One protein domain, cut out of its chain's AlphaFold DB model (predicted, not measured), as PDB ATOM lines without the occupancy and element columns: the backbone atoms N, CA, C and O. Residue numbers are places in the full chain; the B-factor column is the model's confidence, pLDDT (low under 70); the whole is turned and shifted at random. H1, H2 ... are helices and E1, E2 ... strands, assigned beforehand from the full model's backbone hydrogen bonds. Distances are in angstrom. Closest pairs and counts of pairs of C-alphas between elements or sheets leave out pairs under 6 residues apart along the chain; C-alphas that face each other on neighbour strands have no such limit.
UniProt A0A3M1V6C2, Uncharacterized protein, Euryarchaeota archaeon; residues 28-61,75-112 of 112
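Overview. This is residues 28 to 61 and 75 to 112 of the 112 residues of an uncharacterized protein of Euryarchaeota archaeon (UniProt A0A3M1V6C2). A small two-stranded sheet, E1 and E2, packs on the first part of one long helix, H1, and residues 107 to 112, of which 107 to 109 belong to H1, stick out free at the other end of the rod; the unnamed residues 28 to 46 loop out beyond the sheet, away from that end. The 72 printed residues hold E1, E2 and H1 in chain order, antiparallel strands, class mixed. The whole is an extended rod, radius of gyration of the C-alphas 18.0 A, spanning 63 by 25 by 19 A.

Along the chain. E1, residues 47 to 51, begins at C-alpha (46.917, -27.276, 19.545). E2 is residues 76 to 80. H1, residues 83 to 109, measures 40.8 A and ends at C-alpha (40.883, 12.395, 5.484).

Arrangement. E1 and E2 are antiparallel at 159 degrees, with N 49 and O 78 2.8 A apart. The closest C-alphas of E2 and H1, Ala 80 and Leu 86, are 5.2 A apart. In H1, 21 of 23 O i to N i+4 pairs are within hydrogen-bond range.

Size, cuts and confidence. Residues 62 to 74 are not printed; C-alphas 61 and 75 are 25.8 A apart. Residues 28 to 30 and 106 to 112 have pLDDT under 70.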
ATOM      1  N   ALA A  28      47.949 -28.102   4.291       49.03
ATOM      2  CA  ALA A  28      48.706 -28.627   3.148       49.03
ATOM      3  C   ALA A  28      50.238 -28.542   3.326       49.03
ATOM      4  O   ALA A  28      50.986 -29.221   2.623       49.03
ATOM      5  N   SER A  29      50.713 -27.700   4.247       60.84
ATOM      6  CA  SER A  29      52.133 -27.447   4.502       60.84
ATOM      7  C   SER A  29      52.670 -28.245   5.690       60.84
ATOM      8  O   SER A  29      51.971 -28.452   6.680       60.84
ATOM      9  N   ASN A  30      53.953 -28.620   5.634       66.44
ATOM     10  CA  ASN A  30      54.652 -29.177   6.792       66.44
ATOM     11  C   ASN A  30      54.627 -28.165   7.945       66.44
ATOM     12  O   ASN A  30      55.161 -27.065   7.811       66.44
ATOM     13  N   LEU A  31      54.012 -28.543   9.068       74.56
ATOM     14  CA  LEU A  31      54.032 -27.741  10.287       74.56
ATOM     15  C   LEU A  31      55.464 -27.597  10.802       74.56
ATOM     16  O   LEU A  31      56.250 -28.552  10.767       74.56
ATOM     17  N   THR A  32      55.784 -26.410  11.314       76.88
ATOM     18  CA  THR A  32      57.040 -26.173  12.022       76.88
ATOM     19  C   THR A  32      57.127 -27.131  13.202       76.88
ATOM     20  O   THR A  32      56.197 -27.241  14.003       76.88
ATOM     21  N   LYS A  33      58.250 -27.839  13.306       82.50
ATOM     22  CA  LYS A  33      58.479 -28.761  14.411       82.50
ATOM     23  C   LYS A  33      59.189 -28.063  15.566       82.50
ATOM     24  O   LYS A  33      60.027 -27.190  15.354       82.50
ATOM     25  N   VAL A  34      58.846 -28.474  16.780       83.62
ATOM     26  CA  VAL A  34      59.474 -28.060  18.035       83.62
ATOM     27  C   VAL A  34      60.087 -29.281  18.732       83.62
ATOM     28  O   VAL A  34      59.560 -30.387  18.564       83.62
ATOM     29  N   PRO A  35      61.158 -29.110  19.527       86.88
ATOM     30  CA  PRO A  35      61.746 -30.214  20.274       86.88
ATOM     31  C   PRO A  35      60.738 -30.865  21.227       86.88
ATOM     32  O   PRO A  35      60.012 -30.191  21.963       86.88
ATOM     33  N   ASP A  36      60.724 -32.190  21.243       86.94
ATOM     34  CA  ASP A  36      59.984 -32.994  22.201       86.94
ATOM     35  C   ASP A  36      60.909 -33.424  23.343       86.94
ATOM     36  O   ASP A  36      61.738 -34.324  23.205       86.94
ATOM     37  N   LEU A  37      60.740 -32.789  24.502       83.50
ATOM     38  CA  LEU A  37      61.542 -33.069  25.694       83.50
ATOM     39  C   LEU A  37      61.318 -34.481  26.263       83.50
ATOM     40  O   LEU A  37      62.153 -34.956  27.027       83.50
ATOM     41  N   MET A  38      60.218 -35.151  25.906       84.25
ATOM     42  CA  MET A  38      59.891 -36.487  26.414       84.25
ATOM     43  C   MET A  38      60.498 -37.599  25.564       84.25
ATOM     44  O   MET A  38      60.902 -38.630  26.097       84.25
ATOM     45  N   THR A  39      60.547 -37.407  24.246       86.19
ATOM     46  CA  THR A  39      61.035 -38.422  23.300       86.19
ATOM     47  C   THR A  39      62.438 -38.126  22.771       86.19
ATOM     48  O   THR A  39      63.058 -39.003  22.173       86.19
ATOM     49  N   GLY A  40      62.953 -36.910  22.992       84.19
ATOM     50  CA  GLY A  40      64.228 -36.439  22.447       84.19
ATOM     51  C   GLY A  40      64.200 -36.167  20.939       84.19
ATOM     52  O   GLY A  40      65.254 -35.945  20.350       84.19
ATOM     53  N   GLY A  41      63.020 -36.223  20.312       88.44
ATOM     54  CA  GLY A  41      62.814 -35.968  18.888       88.44
ATOM     55  C   GLY A  41      62.157 -34.615  18.613       88.44
ATOM     56  O   GLY A  41      62.194 -33.708  19.437       88.44
ATOM     57  N   ASP A  42      61.513 -34.509  17.453       88.62
ATOM     58  CA  ASP A  42      60.776 -33.324  17.016       88.62
ATOM     59  C   ASP A  42      59.279 -33.629  16.907       88.62
ATOM     60  O   ASP A  42      58.886 -34.665  16.359       88.62
ATOM     61  N   ARG A  43      58.426 -32.697  17.339       85.31
ATOM     62  CA  ARG A  43      56.961 -32.817  17.257       85.31
ATOM     63  C   ARG A  43      56.305 -31.548  16.721       85.31
ATOM     64  O   ARG A  43      56.881 -30.469  16.778       85.31
ATOM     65  N   ALA A  44      55.072 -31.664  16.237       83.50
ATOM     66  CA  ALA A  44      54.222 -30.494  16.027       83.50
ATOM     67  C   ALA A  44      53.746 -29.932  17.376       83.50
ATOM     68  O   ALA A  44      53.731 -30.639  18.395       83.50
ATOM     69  N   ARG A  45      53.335 -28.662  17.385       83.81
ATOM     70  CA  ARG A  45      52.652 -28.071  18.537       83.81
ATOM     71  C   ARG A  45      51.307 -28.756  18.780       83.81
ATOM     72  O   ARG A  45      50.702 -29.321  17.870       83.81
ATOM     73  N   ARG A  46      50.882 -28.776  20.042       83.94
ATOM     74  CA  ARG A  46      49.783 -29.636  20.505       83.94
ATOM     75  C   ARG A  46      48.402 -29.181  20.029       83.94
ATOM     76  O   ARG A  46      47.530 -30.022  19.821       83.94
ATOM     77  N   PHE A  47      48.197 -27.877  19.900       81.56
ATOM     78  CA  PHE A  47      46.917 -27.276  19.545       81.56
ATOM     79  C   PHE A  47      47.057 -26.441  18.277       81.56
ATOM     80  O   PHE A  47      48.109 -25.851  18.041       81.56
ATOM     81  N   GLY A  48      45.982 -26.378  17.491       84.06
ATOM     82  CA  GLY A  48      45.905 -25.556  16.291       84.06
ATOM     83  C   GLY A  48      44.545 -24.880  16.154       84.06
ATOM     84  O   GLY A  48      43.534 -25.407  16.622       84.06
ATOM     85  N   ALA A  49      44.521 -23.720  15.511       81.38
ATOM     86  CA  ALA A  49      43.314 -22.978  15.178       81.38
ATOM     87  C   ALA A  49      43.414 -22.415  13.761       81.38
ATOM     88  O   ALA A  49      44.481 -21.997  13.318       81.38
ATOM     89  N   CYS A  50      42.281 -22.379  13.068       79.56
ATOM     90  CA  CYS A  50      42.144 -21.689  11.792       79.56
ATOM     91  C   CYS A  50      41.219 -20.505  11.985       79.56
ATOM     92  O   CYS A  50      40.162 -20.642  12.600       79.56
ATOM     93  N   MET A  51      41.611 -19.353  11.461       78.44
ATOM     94  CA  MET A  51      40.836 -18.135  11.603       78.44
ATOM     95  C   MET A  51      40.857 -17.361  10.291       78.44
ATOM     96  O   MET A  51      41.919 -17.006   9.785       78.44
ATOM     97  N   GLY A  52      39.667 -17.102   9.754       78.00
ATOM     98  CA  GLY A  52      39.442 -16.124   8.698       78.00
ATOM     99  C   GLY A  52      38.689 -14.946   9.293       78.00
ATOM    100  O   GLY A  52      37.483 -15.037   9.511       78.00
ATOM    101  N   ILE A  53      39.394 -13.856   9.593       76.31
ATOM    102  CA  ILE A  53      38.785 -12.605  10.055       76.31
ATOM    103  C   ILE A  53      39.137 -11.512   9.059       76.31
ATOM    104  O   ILE A  53      40.302 -11.313   8.733       76.31
ATOM    105  N   ASN A  54      38.116 -10.784   8.616       77.25
ATOM    106  CA  ASN A  54      38.258  -9.596   7.789       77.25
ATOM    107  C   ASN A  54      37.535  -8.444   8.488       77.25
ATOM    108  O   ASN A  54      36.396  -8.605   8.930       77.25
ATOM    109  N   ILE A  55      38.196  -7.293   8.591       79.31
ATOM    110  CA  ILE A  55      37.601  -6.065   9.123       79.31
ATOM    111  C   ILE A  55      37.359  -5.132   7.943       79.31
ATOM    112  O   ILE A  55      38.294  -4.804   7.217       79.31
ATOM    113  N   ILE A  56      36.107  -4.717   7.756       79.81
ATOM    114  CA  ILE A  56      35.707  -3.782   6.703       79.81
ATOM    115  C   ILE A  56      35.583  -2.394   7.342       79.81
ATOM    116  O   ILE A  56      34.621  -2.162   8.082       79.81
ATOM    117  N   PRO A  57      36.551  -1.483   7.130       79.06
ATOM    118  CA  PRO A  57      36.413  -0.111   7.595       79.06
ATOM    119  C   PRO A  57      35.279   0.581   6.829       79.06
ATOM    120  O   PRO A  57      35.062   0.307   5.649       79.06
ATOM    121  N   GLU A  58      34.557   1.475   7.507       80.50
ATOM    122  CA  GLU A  58      33.486   2.283   6.895       80.50
ATOM    123  C   GLU A  58      32.416   1.432   6.188       80.50
ATOM    124  O   GLU A  58      31.991   1.714   5.066       80.50
ATOM    125  N   LEU A  59      32.011   0.335   6.838       76.50
ATOM    126  CA  LEU A  59      31.019  -0.601   6.308       76.50
ATOM    127  C   LEU A  59      29.728   0.107   5.859       76.50
ATOM    128  O   LEU A  59      29.142  -0.291   4.860       76.50
ATOM    129  N   ASP A  60      29.324   1.164   6.565       76.62
ATOM    130  CA  ASP A  60      28.178   2.028   6.272       76.62
ATOM    131  C   ASP A  60      28.308   2.806   4.951       76.62
ATOM    132  O   ASP A  60      27.304   3.071   4.290       76.62
ATOM    133  N   LYS A  61      29.533   3.125   4.520       77.75
ATOM    134  CA  LYS A  61      29.804   3.815   3.250       77.75
ATOM    135  C   LYS A  61      29.910   2.856   2.063       77.75
ATOM    136  O   LYS A  61      29.620   3.239   0.935       77.75
ATOM    137  N   LEU A  75      42.553 -17.669   5.160       75.44
ATOM    138  CA  LEU A  75      42.586 -18.407   6.414       75.44
ATOM    139  C   LEU A  75      44.015 -18.377   6.941       75.44
ATOM    140  O   LEU A  75      44.947 -18.809   6.261       75.44
ATOM    141  N   ALA A  76      44.186 -17.889   8.163       78.69
ATOM    142  CA  ALA A  76      45.432 -18.030   8.895       78.69
ATOM    143  C   ALA A  76      45.359 -19.265   9.803       78.69
ATOM    144  O   ALA A  76      44.347 -19.498  10.471       78.69
ATOM    145  N   PHE A  77      46.437 -20.051   9.818       82.94
ATOM    146  CA  PHE A  77      46.621 -21.177  10.731       82.94
ATOM    147  C   PHE A  77      47.555 -20.769  11.874       82.94
ATOM    148  O   PHE A  77      48.630 -20.219  11.637       82.94
ATOM    149  N   PHE A  78      47.149 -21.069  13.103       86.12
ATOM    150  CA  PHE A  78      47.887 -20.789  14.332       86.12
ATOM    151  C   PHE A  78      48.100 -22.083  15.095       86.12
ATOM    152  O   PHE A  78      47.189 -22.905  15.154       86.12
ATOM    153  N   ASP A  79      49.261 -22.242  15.721       87.50
ATOM    154  CA  ASP A  79      49.566 -23.381  16.573       87.50
ATOM    155  C   ASP A  79      50.218 -22.963  17.898       87.50
ATOM    156  O   ASP A  79      50.836 -21.905  18.015       87.50
ATOM    157  N   ALA A  80      50.021 -23.779  18.934       87.69
ATOM    158  CA  ALA A  80      50.499 -23.501  20.288       87.69
ATOM    159  C   ALA A  80      50.615 -24.780  21.129       87.69
ATOM    160  O   ALA A  80      50.016 -25.812  20.807       87.69
ATOM    161  N   ASP A  81      51.372 -24.728  22.227       87.19
ATOM    162  CA  ASP A  81      51.520 -25.869  23.139       87.19
ATOM    163  C   ASP A  81      50.520 -25.857  24.300       87.19
ATOM    164  O   ASP A  81      50.252 -26.908  24.893       87.19
ATOM    165  N   SER A  82      49.898 -24.706  24.560       89.94
ATOM    166  CA  SER A  82      48.785 -24.544  25.496       89.94
ATOM    167  C   SER A  82      47.615 -23.782  24.861       89.94
ATOM    168  O   SER A  82      47.767 -23.091  23.852       89.94
ATOM    169  N   LEU A  83      46.423 -23.922  25.446       87.50
ATOM    170  CA  LEU A  83      45.239 -23.184  24.996       87.50
ATOM    171  C   LEU A  83      45.344 -21.697  25.354       87.50
ATOM    172  O   LEU A  83      44.805 -20.855  24.643       87.50
ATOM    173  N   GLU A  84      46.059 -21.379  26.429       93.31
ATOM    174  CA  GLU A  84      46.366 -20.025  26.872       93.31
ATOM    175  C   GLU A  84      47.259 -19.307  25.853       93.31
ATOM    176  O   GLU A  84      46.904 -18.224  25.395       93.31
ATOM    177  N   GLU A  85      48.348 -19.944  25.409       88.94
ATOM    178  CA  GLU A  85      49.207 -19.420  24.337       88.94
ATOM    179  C   GLU A  85      48.433 -19.237  23.027       88.94
ATOM    180  O   GLU A  85      48.582 -18.217  22.350       88.94
ATOM    181  N   LEU A  86      47.587 -20.213  22.671       88.62
ATOM    182  CA  LEU A  86      46.770 -20.130  21.463       88.62
ATOM    183  C   LEU A  86      45.811 -18.941  21.535       88.62
ATOM    184  O   LEU A  86      45.700 -18.177  20.579       88.62
ATOM    185  N   ARG A  87      45.140 -18.763  22.677       91.69
ATOM    186  CA  ARG A  87      44.247 -17.631  22.931       91.69
ATOM    187  C   ARG A  87      44.993 -16.308  22.805       91.69
ATOM    188  O   ARG A  87      44.510 -15.430  22.097       91.69
ATOM    189  N   ASP A  88      46.135 -16.166  23.467       92.12
ATOM    190  CA  ASP A  88      46.902 -14.920  23.450       92.12
ATOM    191  C   ASP A  88      47.388 -14.593  22.032       92.12
ATOM    192  O   ASP A  88      47.313 -13.439  21.607       92.12
ATOM    193  N   ARG A  89      47.780 -15.610  21.247       88.75
ATOM    194  CA  ARG A  89      48.115 -15.423  19.831       88.75
ATOM    195  C   ARG A  89      46.917 -14.951  19.011       88.75
ATOM    196  O   ARG A  89      47.055 -14.018  18.228       88.75
ATOM    197  N   LEU A  90      45.750 -15.569  19.183       89.25
ATOM    198  CA  LEU A  90      44.539 -15.177  18.456       89.25
ATOM    199  C   LEU A  90      44.112 -13.744  18.801       89.25
ATOM    200  O   LEU A  90      43.788 -12.972  17.901       89.25
ATOM    201  N   VAL A  91      44.147 -13.372  20.084       92.25
ATOM    202  CA  VAL A  91      43.829 -12.010  20.546       92.25
ATOM    203  C   VAL A  91      44.798 -10.993  19.947       92.25
ATOM    204  O   VAL A  91      44.348  -9.985  19.411       92.25
ATOM    205  N   TYR A  92      46.102 -11.283  19.957       90.69
ATOM    206  CA  TYR A  92      47.114 -10.414  19.355       90.69
ATOM    207  C   TYR A  92      46.833 -10.118  17.874       90.69
ATOM    208  O   TYR A  92      46.924  -8.973  17.437       90.69
ATOM    209  N   GLU A  93      46.467 -11.136  17.093       87.62
ATOM    210  CA  GLU A  93      46.184 -10.961  15.662       87.62
ATOM    211  C   GLU A  93      44.903 -10.157  15.425       87.62
ATOM    212  O   GLU A  93      44.858  -9.318  14.526       87.62
ATOM    213  N   ILE A  94      43.878 -10.356  16.261       89.88
ATOM    214  CA  ILE A  94      42.656  -9.543  16.233       89.88
ATOM    215  C   ILE A  94      42.988  -8.075  16.526       89.88
ATOM    216  O   ILE A  94      42.564  -7.194  15.776       89.88
ATOM    217  N   ASP A  95      43.769  -7.807  17.573       91.62
ATOM    218  CA  ASP A  95      44.165  -6.447  17.946       91.62
ATOM    219  C   ASP A  95      44.987  -5.780  16.830       91.62
ATOM    220  O   ASP A  95      44.752  -4.619  16.489       91.62
ATOM    221  N   ASN A  96      45.894  -6.525  16.190       88.25
ATOM    222  CA  ASN A  96      46.672  -6.038  15.051       88.25
ATOM    223  C   ASN A  96      45.779  -5.680  13.848       88.25
ATOM    224  O   ASN A  96      45.934  -4.609  13.256       88.25
ATOM    225  N   LEU A  97      44.801  -6.528  13.509       87.31
ATOM    226  CA  LEU A  97      43.827  -6.237  12.450       87.31
ATOM    227  C   LEU A  97      43.003  -4.981  12.764       87.31
ATOM    228  O   LEU A  97      42.776  -4.157  11.877       87.31
ATOM    229  N   ILE A  98      42.582  -4.808  14.021       89.12
ATOM    230  CA  ILE A  98      41.855  -3.614  14.473       89.12
ATOM    231  C   ILE A  98      42.714  -2.357  14.291       89.12
ATOM    232  O   ILE A  98      42.224  -1.349  13.784       89.12
ATOM    233  N   GLU A  99      43.992  -2.397  14.669       89.19
ATOM    234  CA  GLU A  99      44.907  -1.265  14.490       89.19
ATOM    235  C   GLU A  99      45.148  -0.928  13.011       89.19
ATOM    236  O   GLU A  99      45.165   0.249  12.639       89.19
ATOM    237  N   LEU A 100      45.274  -1.932  12.141       86.19
ATOM    238  CA  LEU A 100      45.365  -1.717  10.692       86.19
ATOM    239  C   LEU A 100      44.097  -1.055  10.135       86.19
ATOM    240  O   LEU A 100      44.190  -0.092   9.371       86.19
ATOM    241  N   ALA A 101      42.918  -1.515  10.558       85.50
ATOM    242  CA  ALA A 101      41.646  -0.930  10.148       85.50
ATOM    243  C   ALA A 101      41.501   0.528  10.616       85.50
ATOM    244  O   ALA A 101      41.075   1.381   9.838       85.50
ATOM    245  N   LYS A 102      41.912   0.842  11.854       86.25
ATOM    246  CA  LYS A 102      41.931   2.223  12.369       86.25
ATOM    247  C   LYS A 102      42.811   3.132  11.516       86.25
ATOM    248  O   LYS A 102      42.367   4.218  11.159       86.25
ATOM    249  N   LYS A 103      44.022   2.684  11.157       85.38
ATOM    250  CA  LYS A 103      44.941   3.449  10.294       85.38
ATOM    251  C   LYS A 103      44.332   3.745   8.925       85.38
ATOM    252  O   LYS A 103      44.471   4.860   8.429       85.38
ATOM    253  N   HIS A 104      43.642   2.770   8.335       79.62
ATOM    254  CA  HIS A 104      42.957   2.955   7.055       79.62
ATOM    255  C   HIS A 104      41.798   3.958   7.167       79.62
ATOM    256  O   HIS A 104      41.650   4.836   6.318       79.62
ATOM    257  N   ALA A 105      40.997   3.865   8.231       77.38
ATOM    258  CA  ALA A 105      39.912   4.810   8.484       77.38
ATOM    259  C   ALA A 105      40.432   6.240   8.731       77.38
ATOM    260  O   ALA A 105      39.834   7.199   8.256       77.38
ATOM    261  N   SER A 106      41.566   6.407   9.423       68.62
ATOM    262  CA  SER A 106      42.151   7.732   9.682       68.62
ATOM    263  C   SER A 106      42.869   8.348   8.478       68.62
ATOM    264  O   SER A 106      42.884   9.565   8.349       68.62
ATOM    265  N   GLY A 107      43.463   7.534   7.597       58.94
ATOM    266  CA  GLY A 107      44.202   8.006   6.417       58.94
ATOM    267  C   GLY A 107      43.327   8.455   5.241       58.94
ATOM    268  O   GLY A 107      43.856   8.937   4.247       58.94
ATOM    269  N   SER A 108      42.002   8.310   5.339       53.28
ATOM    270  CA  SER A 108      41.056   8.704   4.281       53.28
ATOM    271  C   SER A 108      40.635  10.186   4.349       53.28
ATOM    272  O   SER A 108      39.808  10.614   3.551       53.28
ATOM    273  N   ASN A 109      41.201  10.972   5.279       47.72
ATOM    274  CA  ASN A 109      40.883  12.395   5.484       47.72
ATOM    275  C   ASN A 109      41.889  13.388   4.858       47.72
ATOM    276  O   ASN A 109      41.677  14.588   4.990       47.72
ATOM    277  N   ASP A 110      42.949  12.929   4.179       41.88
ATOM    278  CA  ASP A 110      44.052  13.800   3.717       41.88
ATOM    279  C   ASP A 110      44.177  13.918   2.180       41.88
ATOM    280  O   ASP A 110      45.268  14.152   1.657       41.88
ATOM    281  N   ILE A 111      43.081  13.770   1.429       41.72
ATOM    282  CA  ILE A 111      43.062  14.090  -0.010       41.72
ATOM    283  C   ILE A 111      41.838  14.962  -0.325       41.72
ATOM    284  O   ILE A 111      40.798  14.458  -0.745       41.72
ATOM    285  N   GLU A 112      41.990  16.272  -0.115       35.00
ATOM    286  CA  GLU A 112      41.275  17.333  -0.845       35.00
ATOM    287  C   GLU A 112      42.264  18.104  -1.728       35.00
ATOM    288  O   GLU A 112      43.381  18.411  -1.244       35.00
TER     289      GLU A 112